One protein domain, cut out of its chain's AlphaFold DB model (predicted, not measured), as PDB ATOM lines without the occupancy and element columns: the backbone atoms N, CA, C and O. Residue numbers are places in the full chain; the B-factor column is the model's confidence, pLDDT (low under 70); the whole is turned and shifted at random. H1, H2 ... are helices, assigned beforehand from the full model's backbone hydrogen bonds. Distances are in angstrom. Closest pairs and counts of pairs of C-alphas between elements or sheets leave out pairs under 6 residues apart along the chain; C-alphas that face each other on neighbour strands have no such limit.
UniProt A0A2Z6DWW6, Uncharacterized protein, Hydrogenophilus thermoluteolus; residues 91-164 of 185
ATOM      1  N   VAL A  91     -12.670  45.524 -19.753       93.44
ATOM      2  CA  VAL A  91     -12.995  46.441 -20.862       93.44
ATOM      3  C   VAL A  91     -12.241  46.035 -22.126       93.44
ATOM      4  O   VAL A  91     -12.837  45.974 -23.201       93.44
ATOM      5  N   ASP A  92     -10.960  45.680 -22.000       92.31
ATOM      6  CA  ASP A  92     -10.144  45.189 -23.116       92.31
ATOM      7  C   ASP A  92     -10.758  43.938 -23.767       92.31
ATOM      8  O   ASP A  92     -10.970  43.889 -24.984       92.31
ATOM      9  N   ALA A  93     -11.132  42.957 -22.943       94.94
ATOM     10  CA  ALA A  93     -11.762  41.723 -23.388       94.94
ATOM     11  C   ALA A  93     -13.160  41.965 -23.978       94.94
ATOM     12  O   ALA A  93     -13.548  41.294 -24.935       94.94
ATOM     13  N   GLN A  94     -13.928  42.915 -23.438       95.50
ATOM     14  CA  GLN A  94     -15.229  43.295 -23.990       95.50
ATOM     15  C   GLN A  94     -15.092  43.919 -25.382       95.50
ATOM     16  O   GLN A  94     -15.803  43.496 -26.293       95.50
ATOM     17  N   CYS A  95     -14.166  44.862 -25.565       94.75
ATOM     18  CA  CYS A  95     -13.913  45.480 -26.870       94.75
ATOM     19  C   CYS A  95     -13.490  44.431 -27.905       94.75
ATOM     20  O   CYS A  95     -13.967  44.452 -29.038       94.75
ATOM     21  N   GLN A  96     -12.646  43.474 -27.503       95.94
ATOM     22  CA  GLN A  96     -12.230  42.370 -28.367       95.94
ATOM     23  C   GLN A  96     -13.413  41.485 -28.785       95.94
ATOM     24  O   GLN A  96     -13.590  41.230 -29.976       95.94
ATOM     25  N   ARG A  97     -14.242  41.038 -27.830       96.94
ATOM     26  CA  ARG A  97     -15.411  40.189 -28.126       96.94
ATOM     27  C   ARG A  97     -16.415  40.891 -29.036       96.94
ATOM     28  O   ARG A  97     -16.925  40.281 -29.971       96.94
ATOM     29  N   GLU A  98     -16.685  42.167 -28.780       96.19
ATOM     30  CA  GLU A  98     -17.604  42.952 -29.603       96.19
ATOM     31  C   GLU A  98     -17.068  43.137 -31.029       96.19
ATOM     32  O   GLU A  98     -17.807  42.954 -31.995       96.19
ATOM     33  N   ALA A  99     -15.771  43.417 -31.186       96.75
ATOM     34  CA  ALA A  99     -15.145  43.516 -32.502       96.75
ATOM     35  C   ALA A  99     -15.223  42.194 -33.283       96.75
ATOM     36  O   ALA A  99     -15.458  42.197 -34.492       96.75
ATOM     37  N   GLU A 100     -15.045  41.058 -32.604       97.38
ATOM     38  CA  GLU A 100     -15.184  39.732 -33.212       97.38
ATOM     39  C   GLU A 100     -16.618  39.438 -33.652       97.38
ATOM     40  O   GLU A 100     -16.810  38.919 -34.756       97.38
ATOM     41  N   ARG A 101     -17.607  39.807 -32.828       96.94
ATOM     42  CA  ARG A 101     -19.033  39.680 -33.154       96.94
ATOM     43  C   ARG A 101     -19.385  40.493 -34.402       96.94
ATOM     44  O   ARG A 101     -19.874  39.924 -35.376       96.94
ATOM     45  N   LEU A 102     -19.052  41.784 -34.409       96.06
ATOM     46  CA  LEU A 102     -19.316  42.671 -35.549       96.06
ATOM     47  C   LEU A 102     -18.591  42.210 -36.818       96.06
ATOM     48  O   LEU A 102     -19.146  42.289 -37.912       96.06
ATOM     49  N   ALA A 103     -17.362  41.699 -36.697       96.38
ATOM     50  CA  ALA A 103     -16.633  41.165 -37.842       96.38
ATOM     51  C   ALA A 103     -17.337  39.940 -38.439       96.38
ATOM     52  O   ALA A 103     -17.402  39.816 -39.660       96.38
ATOM     53  N   ALA A 104     -17.854  39.035 -37.601       96.44
ATOM     54  CA  ALA A 104     -18.594  37.866 -38.069       96.44
ATOM     55  C   ALA A 104     -19.885  38.272 -38.801       96.44
ATOM     56  O   ALA A 104     -20.129  37.789 -39.907       96.44
ATOM     57  N   GLU A 105     -20.651  39.203 -38.229       96.12
ATOM     58  CA  GLU A 105     -21.874  39.747 -38.833       96.12
ATOM     59  C   GLU A 105     -21.584  40.434 -40.176       96.12
ATOM     60  O   GLU A 105     -22.214  40.115 -41.182       96.12
ATOM     61  N   PHE A 106     -20.566  41.295 -40.232       95.81
ATOM     62  CA  PHE A 106     -20.227  42.042 -41.445       95.81
ATOM     63  C   PHE A 106     -19.638  41.174 -42.565       95.81
ATOM     64  O   PHE A 106     -19.798  41.457 -43.758       95.81
ATOM     65  N   LEU A 107     -18.935  40.094 -42.217       95.44
ATOM     66  CA  LEU A 107     -18.488  39.120 -43.214       95.44
ATOM     67  C   LEU A 107     -19.678  38.366 -43.817       95.44
ATOM     68  O   LEU A 107     -19.705  38.184 -45.040       95.44
ATOM     69  N   ALA A 108     -20.654  37.986 -42.988       96.19
ATOM     70  CA  ALA A 108     -21.854  37.270 -43.409       96.19
ATOM     71  C   ALA A 108     -22.791  38.135 -44.268       96.19
ATOM     72  O   ALA A 108     -23.271  37.662 -45.299       96.19
ATOM     73  N   ASP A 109     -22.997  39.401 -43.898       95.69
ATOM     74  CA  ASP A 109     -23.880  40.326 -44.609       95.69
ATOM     75  C   ASP A 109     -23.232  41.711 -44.769       95.69
ATOM     76  O   ASP A 109     -22.822  42.342 -43.803       95.69
ATOM     77  N   GLU A 110     -23.141  42.212 -46.005       93.94
ATOM     78  CA  GLU A 110     -22.626  43.564 -46.265       93.94
ATOM     79  C   GLU A 110     -23.634  44.660 -45.896       93.94
ATOM     80  O   GLU A 110     -23.233  45.800 -45.651       93.94
ATOM     81  N   SER A 111     -24.932  44.337 -45.855       92.81
ATOM     82  CA  SER A 111     -26.002  45.315 -45.636       92.81
ATOM     83  C   SER A 111     -25.877  46.037 -44.284       92.81
ATOM     84  O   SER A 111     -26.227  47.215 -44.179       92.81
ATOM     85  N   VAL A 112     -25.247  45.390 -43.296       92.12
ATOM     86  CA  VAL A 112     -24.989  45.937 -41.951       92.12
ATOM     87  C   VAL A 112     -23.987  47.100 -41.941       92.12
ATOM     88  O   VAL A 112     -23.843  47.781 -40.927       92.12
ATOM     89  N   VAL A 113     -23.305  47.394 -43.060       89.75
ATOM     90  CA  VAL A 113     -22.354  48.520 -43.142       89.75
ATOM     91  C   VAL A 113     -23.002  49.862 -42.789       89.75
ATOM     92  O   VAL A 113     -22.342  50.722 -42.215       89.75
ATOM     93  N   GLY A 114     -24.294  50.044 -43.083       88.44
ATOM     94  CA  GLY A 114     -25.022  51.266 -42.724       88.44
ATOM     95  C   GLY A 114     -25.144  51.470 -41.209       88.44
ATOM     96  O   GLY A 114     -24.984  52.590 -40.719       88.44
ATOM     97  N   GLU A 115     -25.360  50.387 -40.457       88.31
ATOM     98  CA  GLU A 115     -25.392  50.415 -38.990       88.31
ATOM     99  C   GLU A 115     -24.004  50.728 -38.422       88.31
ATOM    100  O   GLU A 115     -23.864  51.602 -37.565       88.31
ATOM    101  N   LEU A 116     -22.960  50.088 -38.966       87.44
ATOM    102  CA  LEU A 116     -21.576  50.344 -38.564       87.44
ATOM    103  C   LEU A 116     -21.181  51.811 -38.760       87.44
ATOM    104  O   LEU A 116     -20.538  52.382 -37.889       87.44
ATOM    105  N   LEU A 117     -21.594  52.440 -39.861       88.19
ATOM    106  CA  LEU A 117     -21.304  53.853 -40.137       88.19
ATOM    107  C   LEU A 117     -22.084  54.808 -39.236       88.19
ATOM    108  O   LEU A 117     -21.572  55.861 -38.866       88.19
ATOM    109  N   SER A 118     -23.308  54.433 -38.865       88.94
ATOM    110  CA  SER A 118     -24.106  55.206 -37.909       88.94
ATOM    111  C   SER A 118     -23.470  55.183 -36.517       88.94
ATOM    112  O   SER A 118     -23.505  56.181 -35.801       88.94
ATOM    113  N   ARG A 119     -22.861  54.050 -36.144       88.38
ATOM    114  CA  ARG A 119     -22.163  53.872 -34.866       88.38
ATOM    115  C   ARG A 119     -20.744  54.453 -34.872       88.38
ATOM    116  O   ARG A 119     -20.301  54.962 -33.847       88.38
ATOM    117  N   PHE A 120     -20.047  54.386 -36.005       87.19
ATOM    118  CA  PHE A 120     -18.640  54.766 -36.164       87.19
ATOM    119  C   PHE A 120     -18.462  55.746 -37.340       87.19
ATOM    120  O   PHE A 120     -17.956  55.363 -38.399       87.19
ATOM    121  N   PRO A 121     -18.870  57.020 -37.178       83.25
ATOM    122  CA  PRO A 121     -18.941  57.991 -38.278       83.25
ATOM    123  C   PRO A 121     -17.574  58.452 -38.807       83.25
ATOM    124  O   PRO A 121     -17.500  59.109 -39.841       83.25
ATOM    125  N   GLU A 122     -16.489  58.138 -38.100       80.94
ATOM    126  CA  GLU A 122     -15.117  58.498 -38.478       80.94
ATOM    127  C   GLU A 122     -14.557  57.665 -39.646       80.94
ATOM    128  O   GLU A 122     -13.562  58.050 -40.261       80.94
ATOM    129  N   PHE A 123     -15.205  56.545 -39.980       81.06
ATOM    130  CA  PHE A 123     -14.831  55.676 -41.094       81.06
ATOM    131  C   PHE A 123     -15.858  55.755 -42.221       81.06
ATOM    132  O   PHE A 123     -17.047  55.932 -41.976       81.06
ATOM    133  N   ASP A 124     -15.416  55.568 -43.466       86.31
ATOM    134  CA  ASP A 124     -16.283  55.624 -44.643       86.31
ATOM    135  C   ASP A 124     -16.667  54.232 -45.192       86.31
ATOM    136  O   ASP A 124     -16.100  53.190 -44.846       86.31
ATOM    137  N   VAL A 125     -17.685  54.201 -46.065       88.75
ATOM    138  CA  VAL A 125     -18.162  52.962 -46.709       88.75
ATOM    139  C   VAL A 125     -17.056  52.290 -47.548       88.75
ATOM    140  O   VAL A 125     -16.914  51.063 -47.468       88.75
ATOM    141  N   PRO A 126     -16.279  53.024 -48.382       92.69
ATOM    142  CA  PRO A 126     -15.193  52.436 -49.166       92.69
ATOM    143  C   PRO A 126     -14.167  51.668 -48.328       92.69
ATOM    144  O   PRO A 126     -13.792  50.553 -48.714       92.69
ATOM    145  N   TYR A 127     -13.750  52.224 -47.190       92.06
ATOM    146  CA  TYR A 127     -12.791  51.608 -46.280       92.06
ATOM    147  C   TYR A 127     -13.305  50.268 -45.741       92.06
ATOM    148  O   TYR A 127     -12.649  49.233 -45.911       92.06
ATOM    149  N   TRP A 128     -14.518  50.240 -45.182       92.88
ATOM    150  CA  TRP A 128     -15.091  49.010 -44.628       92.88
ATOM    151  C   TRP A 128     -15.305  47.929 -45.688       92.88
ATOM    152  O   TRP A 128     -14.957  46.763 -45.472       92.88
ATOM    153  N   ARG A 129     -15.787  48.305 -46.878       94.00
ATOM    154  CA  ARG A 129     -15.923  47.371 -48.008       94.00
ATOM    155  C   ARG A 129     -14.581  46.811 -48.464       94.00
ATOM    156  O   ARG A 129     -14.501  45.649 -48.870       94.00
ATOM    157  N   GLN A 130     -13.513  47.608 -48.435       94.50
ATOM    158  CA  GLN A 130     -12.170  47.118 -48.747       94.50
ATOM    159  C   GLN A 130     -11.707  46.084 -47.713       94.50
ATOM    160  O   GLN A 130     -11.264  45.003 -48.109       94.50
ATOM    161  N   MET A 131     -11.860  46.374 -46.418       95.00
ATOM    162  CA  MET A 131     -11.484  45.454 -45.339       95.00
ATOM    163  C   MET A 131     -12.263  44.136 -45.408       95.00
ATOM    164  O   MET A 131     -11.659  43.063 -45.346       95.00
ATOM    165  N   ARG A 132     -13.581  44.198 -45.638       95.31
ATOM    166  CA  ARG A 132     -14.434  43.015 -45.830       95.31
ATOM    167  C   ARG A 132     -13.972  42.161 -47.007       95.31
ATOM    168  O   ARG A 132     -13.764  40.961 -46.853       95.31
ATOM    169  N   ARG A 133     -13.774  42.771 -48.183       95.56
ATOM    170  CA  ARG A 133     -13.324  42.047 -49.387       95.56
ATOM    171  C   ARG A 133     -11.966  41.387 -49.182       95.56
ATOM    172  O   ARG A 133     -11.789  40.248 -49.603       95.56
ATOM    173  N   ALA A 134     -11.026  42.071 -48.530       95.12
ATOM    174  CA  ALA A 134      -9.721  41.500 -48.206       95.12
ATOM    175  C   ALA A 134      -9.852  40.289 -47.268       95.12
ATOM    176  O   ALA A 134      -9.233  39.257 -47.518       95.12
ATOM    177  N   ALA A 135     -10.696  40.390 -46.237       95.19
ATOM    178  CA  ALA A 135     -10.971  39.299 -45.308       95.19
ATOM    179  C   ALA A 135     -11.619  38.082 -45.990       95.19
ATOM    180  O   ALA A 135     -11.135  36.967 -45.815       95.19
ATOM    181  N   LEU A 136     -12.644  38.288 -46.823       94.75
ATOM    182  CA  LEU A 136     -13.284  37.211 -47.590       94.75
ATOM    183  C   LEU A 136     -12.323  36.562 -48.591       94.75
ATOM    184  O   LEU A 136     -12.298  35.340 -48.715       94.75
ATOM    185  N   LYS A 137     -11.502  37.366 -49.278       93.12
ATOM    186  CA  LYS A 137     -10.489  36.858 -50.210       93.12
ATOM    187  C   LYS A 137      -9.450  35.992 -49.495       93.12
ATOM    188  O   LYS A 137      -9.107  34.943 -50.022       93.12
ATOM    189  N   GLY A 138      -8.975  36.419 -48.320       89.88
ATOM    190  CA  GLY A 138      -8.047  35.635 -47.499       89.88
ATOM    191  C   GLY A 138      -8.636  34.276 -47.128       89.88
ATOM    192  O   GLY A 138      -8.057  33.249 -47.464       89.88
ATOM    193  N   LEU A 139      -9.853  34.274 -46.572       89.31
ATOM    194  CA  LEU A 139     -10.566  33.050 -46.180       89.31
ATOM    195  C   LEU A 139     -10.823  32.086 -47.352       89.31
ATOM    196  O   LEU A 139     -10.828  30.875 -47.149       89.31
ATOM    197  N   ALA A 140     -11.049  32.611 -48.561       88.94
ATOM    198  CA  ALA A 140     -11.292  31.807 -49.758       88.94
ATOM    199  C   ALA A 140     -10.007  31.268 -50.412       88.94
ATOM    200  O   ALA A 140     -10.038  30.188 -50.996       88.94
ATOM    201  N   ALA A 141      -8.903  32.021 -50.360       87.00
ATOM    202  CA  ALA A 141      -7.636  31.633 -50.980       87.00
ATOM    203  C   ALA A 141      -6.881  30.608 -50.125       87.00
ATOM    204  O   ALA A 141      -6.474  29.562 -50.623       87.00
ATOM    205  N   GLU A 142      -6.732  30.904 -48.836       84.69
ATOM    206  CA  GLU A 142      -6.070  30.043 -47.865       84.69
ATOM    207  C   GLU A 142      -6.827  30.156 -46.536       84.69
ATOM    208  O   GLU A 142      -6.643  31.135 -45.815       84.69
ATOM    209  N   PRO A 143      -7.659  29.171 -46.150       74.44
ATOM    210  CA  PRO A 143      -8.466  29.247 -44.924       74.44
ATOM    211  C   PRO A 143      -7.662  29.475 -43.629       74.44
ATOM    212  O   PRO A 143      -8.209  29.915 -42.620       74.44
ATOM    213  N   GLN A 144      -6.359  29.184 -43.659       77.69
ATOM    214  CA  GLN A 144      -5.400  29.431 -42.581       77.69
ATOM    215  C   GLN A 144      -4.833  30.864 -42.556       77.69
ATOM    216  O   GLN A 144      -4.312  31.289 -41.521       77.69
ATOM    217  N   ASP A 145      -4.950  31.632 -43.646       81.06
ATOM    218  CA  ASP A 145      -4.573  33.046 -43.680       81.06
ATOM    219  C   ASP A 145      -5.647  33.906 -43.003       81.06
ATOM    220  O   ASP A 145      -6.548  34.497 -43.604       81.06
ATOM    221  N   LEU A 146      -5.531  33.980 -41.681       88.56
ATOM    222  CA  LEU A 146      -6.403  34.793 -40.847       88.56
ATOM    223  C   LEU A 146      -5.943  36.254 -40.766       88.56
ATOM    224  O   LEU A 146      -6.619  37.049 -40.110       88.56
ATOM    225  N   LEU A 147      -4.816  36.641 -41.381       92.44
ATOM    226  CA  LEU A 147      -4.278  37.997 -41.242       92.44
ATOM    227  C   LEU A 147      -5.261  39.064 -41.758       92.44
ATOM    228  O   LEU A 147      -5.529  40.009 -41.009       92.44
ATOM    229  N   PRO A 148      -5.875  38.933 -42.952       93.88
ATOM    230  CA  PRO A 148      -6.882  39.884 -43.419       93.88
ATOM    231  C   PRO A 148      -8.089  39.998 -42.476       93.88
ATOM    232  O   PRO A 148      -8.536  41.105 -42.172       93.88
ATOM    233  N   ARG A 149      -8.568  38.871 -41.930       94.50
ATOM    234  CA  ARG A 149      -9.652  38.864 -40.933       94.50
ATOM    235  C   ARG A 149      -9.229  39.562 -39.638       94.50
ATOM    236  O   ARG A 149      -9.985  40.364 -39.101       94.50
ATOM    237  N   ARG A 150      -8.023  39.289 -39.134       95.75
ATOM    238  CA  ARG A 150      -7.483  39.931 -37.922       95.75
ATOM    239  C   ARG A 150      -7.357  41.443 -38.097       95.75
ATOM    240  O   ARG A 150      -7.625  42.169 -37.147       95.75
ATOM    241  N   ARG A 151      -7.016  41.920 -39.298       95.94
ATOM    242  CA  ARG A 151      -6.997  43.357 -39.625       95.94
ATOM    243  C   ARG A 151      -8.394  43.976 -39.577       95.94
ATOM    244  O   ARG A 151      -8.534  45.048 -39.001       95.94
ATOM    245  N   LEU A 152      -9.416  43.295 -40.106       95.75
ATOM    246  CA  LEU A 152     -10.810  43.741 -39.985       95.75
ATOM    247  C   LEU A 152     -11.247  43.829 -38.514       95.75
ATOM    248  O   LEU A 152     -11.775  44.856 -38.099       95.75
ATOM    249  N   VAL A 153     -10.977  42.790 -37.714       97.06
ATOM    250  CA  VAL A 153     -11.284  42.790 -36.270       97.06
ATOM    251  C   VAL A 153     -10.545  43.924 -35.555       97.06
ATOM    252  O   VAL A 153     -11.148  44.633 -34.759       97.06
ATOM    253  N   ALA A 154      -9.265  44.148 -35.860       95.06
ATOM    254  CA  ALA A 154      -8.492  45.238 -35.268       95.06
ATOM    255  C   ALA A 154      -9.054  46.624 -35.634       95.06
ATOM    256  O   ALA A 154      -9.120  47.492 -34.769       95.06
ATOM    257  N   ALA A 155      -9.496  46.820 -36.880       93.69
ATOM    258  CA  ALA A 155     -10.134  48.062 -37.311       93.69
ATOM    259  C   ALA A 155     -11.472  48.299 -36.588       93.69
ATOM    260  O   ALA A 155     -11.711  49.397 -36.096       93.69
ATOM    261  N   LEU A 156     -12.317  47.269 -36.469       95.19
ATOM    262  CA  LEU A 156     -13.577  47.355 -35.719       95.19
ATOM    263  C   LEU A 156     -13.337  47.613 -34.229       95.19
ATOM    264  O   LEU A 156     -14.019  48.436 -33.630       95.19
ATOM    265  N   ARG A 157     -12.334  46.958 -33.638       94.75
ATOM    266  CA  ARG A 157     -11.915  47.197 -32.254       94.75
ATOM    267  C   ARG A 157     -11.485  48.646 -32.052       94.75
ATOM    268  O   ARG A 157     -11.928  49.262 -31.093       94.75
ATOM    269  N   HIS A 158     -10.684  49.193 -32.964       91.50
ATOM    270  CA  HIS A 158     -10.274  50.595 -32.915       91.50
ATOM    271  C   HIS A 158     -11.473  51.556 -32.988       91.50
ATOM    272  O   HIS A 158     -11.526  52.501 -32.209       91.50
ATOM    273  N   ALA A 159     -12.457  51.274 -33.848       91.19
ATOM    274  CA  ALA A 159     -13.684  52.065 -33.954       91.19
ATOM    275  C   ALA A 159     -14.539  52.016 -32.672       91.19
ATOM    276  O   ALA A 159     -15.012  53.041 -32.188       91.19
ATOM    277  N   ILE A 160     -14.697  50.829 -32.073       92.31
ATOM    278  CA  ILE A 160     -15.375  50.665 -30.774       92.31
ATOM    279  C   ILE A 160     -14.674  51.504 -29.708       92.31
ATOM    280  O   ILE A 160     -15.311  52.259 -28.975       92.31
ATOM    281  N   GLU A 161     -13.355  51.388 -29.649       90.44
ATOM    282  CA  GLU A 161     -12.513  52.095 -28.697       90.44
ATOM    283  C   GLU A 161     -12.577  53.619 -28.860       90.44
ATOM    284  O   GLU A 161     -12.628  54.329 -27.863       90.44
ATOM    285  N   ALA A 162     -12.629  54.140 -30.086       86.56
ATOM    286  CA  ALA A 162     -12.734  55.577 -30.342       86.56
ATOM    287  C   ALA A 162     -14.038  56.195 -29.803       86.56
ATOM    288  O   ALA A 162     -14.063  57.368 -29.433       86.56
ATOM    289  N   THR A 163     -15.106  55.399 -29.704       86.62
ATOM    290  CA  THR A 163     -16.391  55.825 -29.121       86.62
ATOM    291  C   THR A 163     -16.461  55.677 -27.600       86.62
ATOM    292  O   THR A 163     -17.426  56.126 -26.980       86.62
ATOM    293  N   LEU A 164     -15.463  55.040 -26.981       88.06
ATOM    294  CA  LEU A 164     -15.476  54.759 -25.554       88.06
ATOM    295  C   LEU A 164     -15.107  56.010 -24.750       88.06
ATOM    296  O   LEU A 164     -14.021  56.568 -24.896       88.06
TER     297      LEU A 164
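Overview. This is residues 91 to 164 of the 185 residues of an uncharacterized protein of Hydrogenophilus thermoluteolus (UniProt A0A2Z6DWW6). A helical hairpin, H3 and H4, is crossed by a long first helix, H1, which makes an X with H4 and has its last turns over H3; the short H2 packs on the start of H3. The hairpin's helices meet along part of H4 and diverge toward H4's far end. The printed part has 74 residues with four named helices, H1 to H4 in chain order, and no named strand, and its class is all helix. It is compact, with a radius of gyration of the C-alphas of 11.8 A and spans of 35 by 26 by 16 A.

Arrangement. Start at H1, residues 91 to 108; its residues 95 to 103 touch H4, residues 147 to 162, at a steep tilt of 56 degrees, opposite ways. Look there for the closest C-alphas, those of Ala 99 and Arg 157, 4.9 A apart. Further on, residues 106 to 107 of H1 touch H3, residues 125 to 141, about perpendicular at 78 degrees, the closest C-alphas being those of Leu 107 and Arg 132, 6.2 A apart. H2, residues 113 to 119, only just touches H3, with 3 pairs of C-alphas within 8 A, the closest those of Val 113 and Val 125 at 7.1 A. H2 and H4 are near each other. H3 and H4 form a hairpin at a shallow tilt of 31 degrees, and the C-alphas of Ala 135 and Pro 148 come closest, 4.5 A. In H1, H2, H3 and H4 every O i to N i+4 pair is within hydrogen-bond range.

Along the chain. Find C-alpha 91 at (-12.995, 46.441, -20.862); from there H1 runs 25.9 A to C-alpha 108. H2 measures 9.9 A. H3 starts at C-alpha 125, (-18.162, 52.962, -46.709), and runs 24.2 A; H4 runs 22.3 A to C-alpha 162 at (-12.734, 55.577, -30.342).

Size, cuts and confidence. The C-alphas of Ala 141 and Leu 164 are the two farthest apart, 35.3 A. The three links are tight, the printed part has no cut, and no printed residue is under 70 in pLDDT.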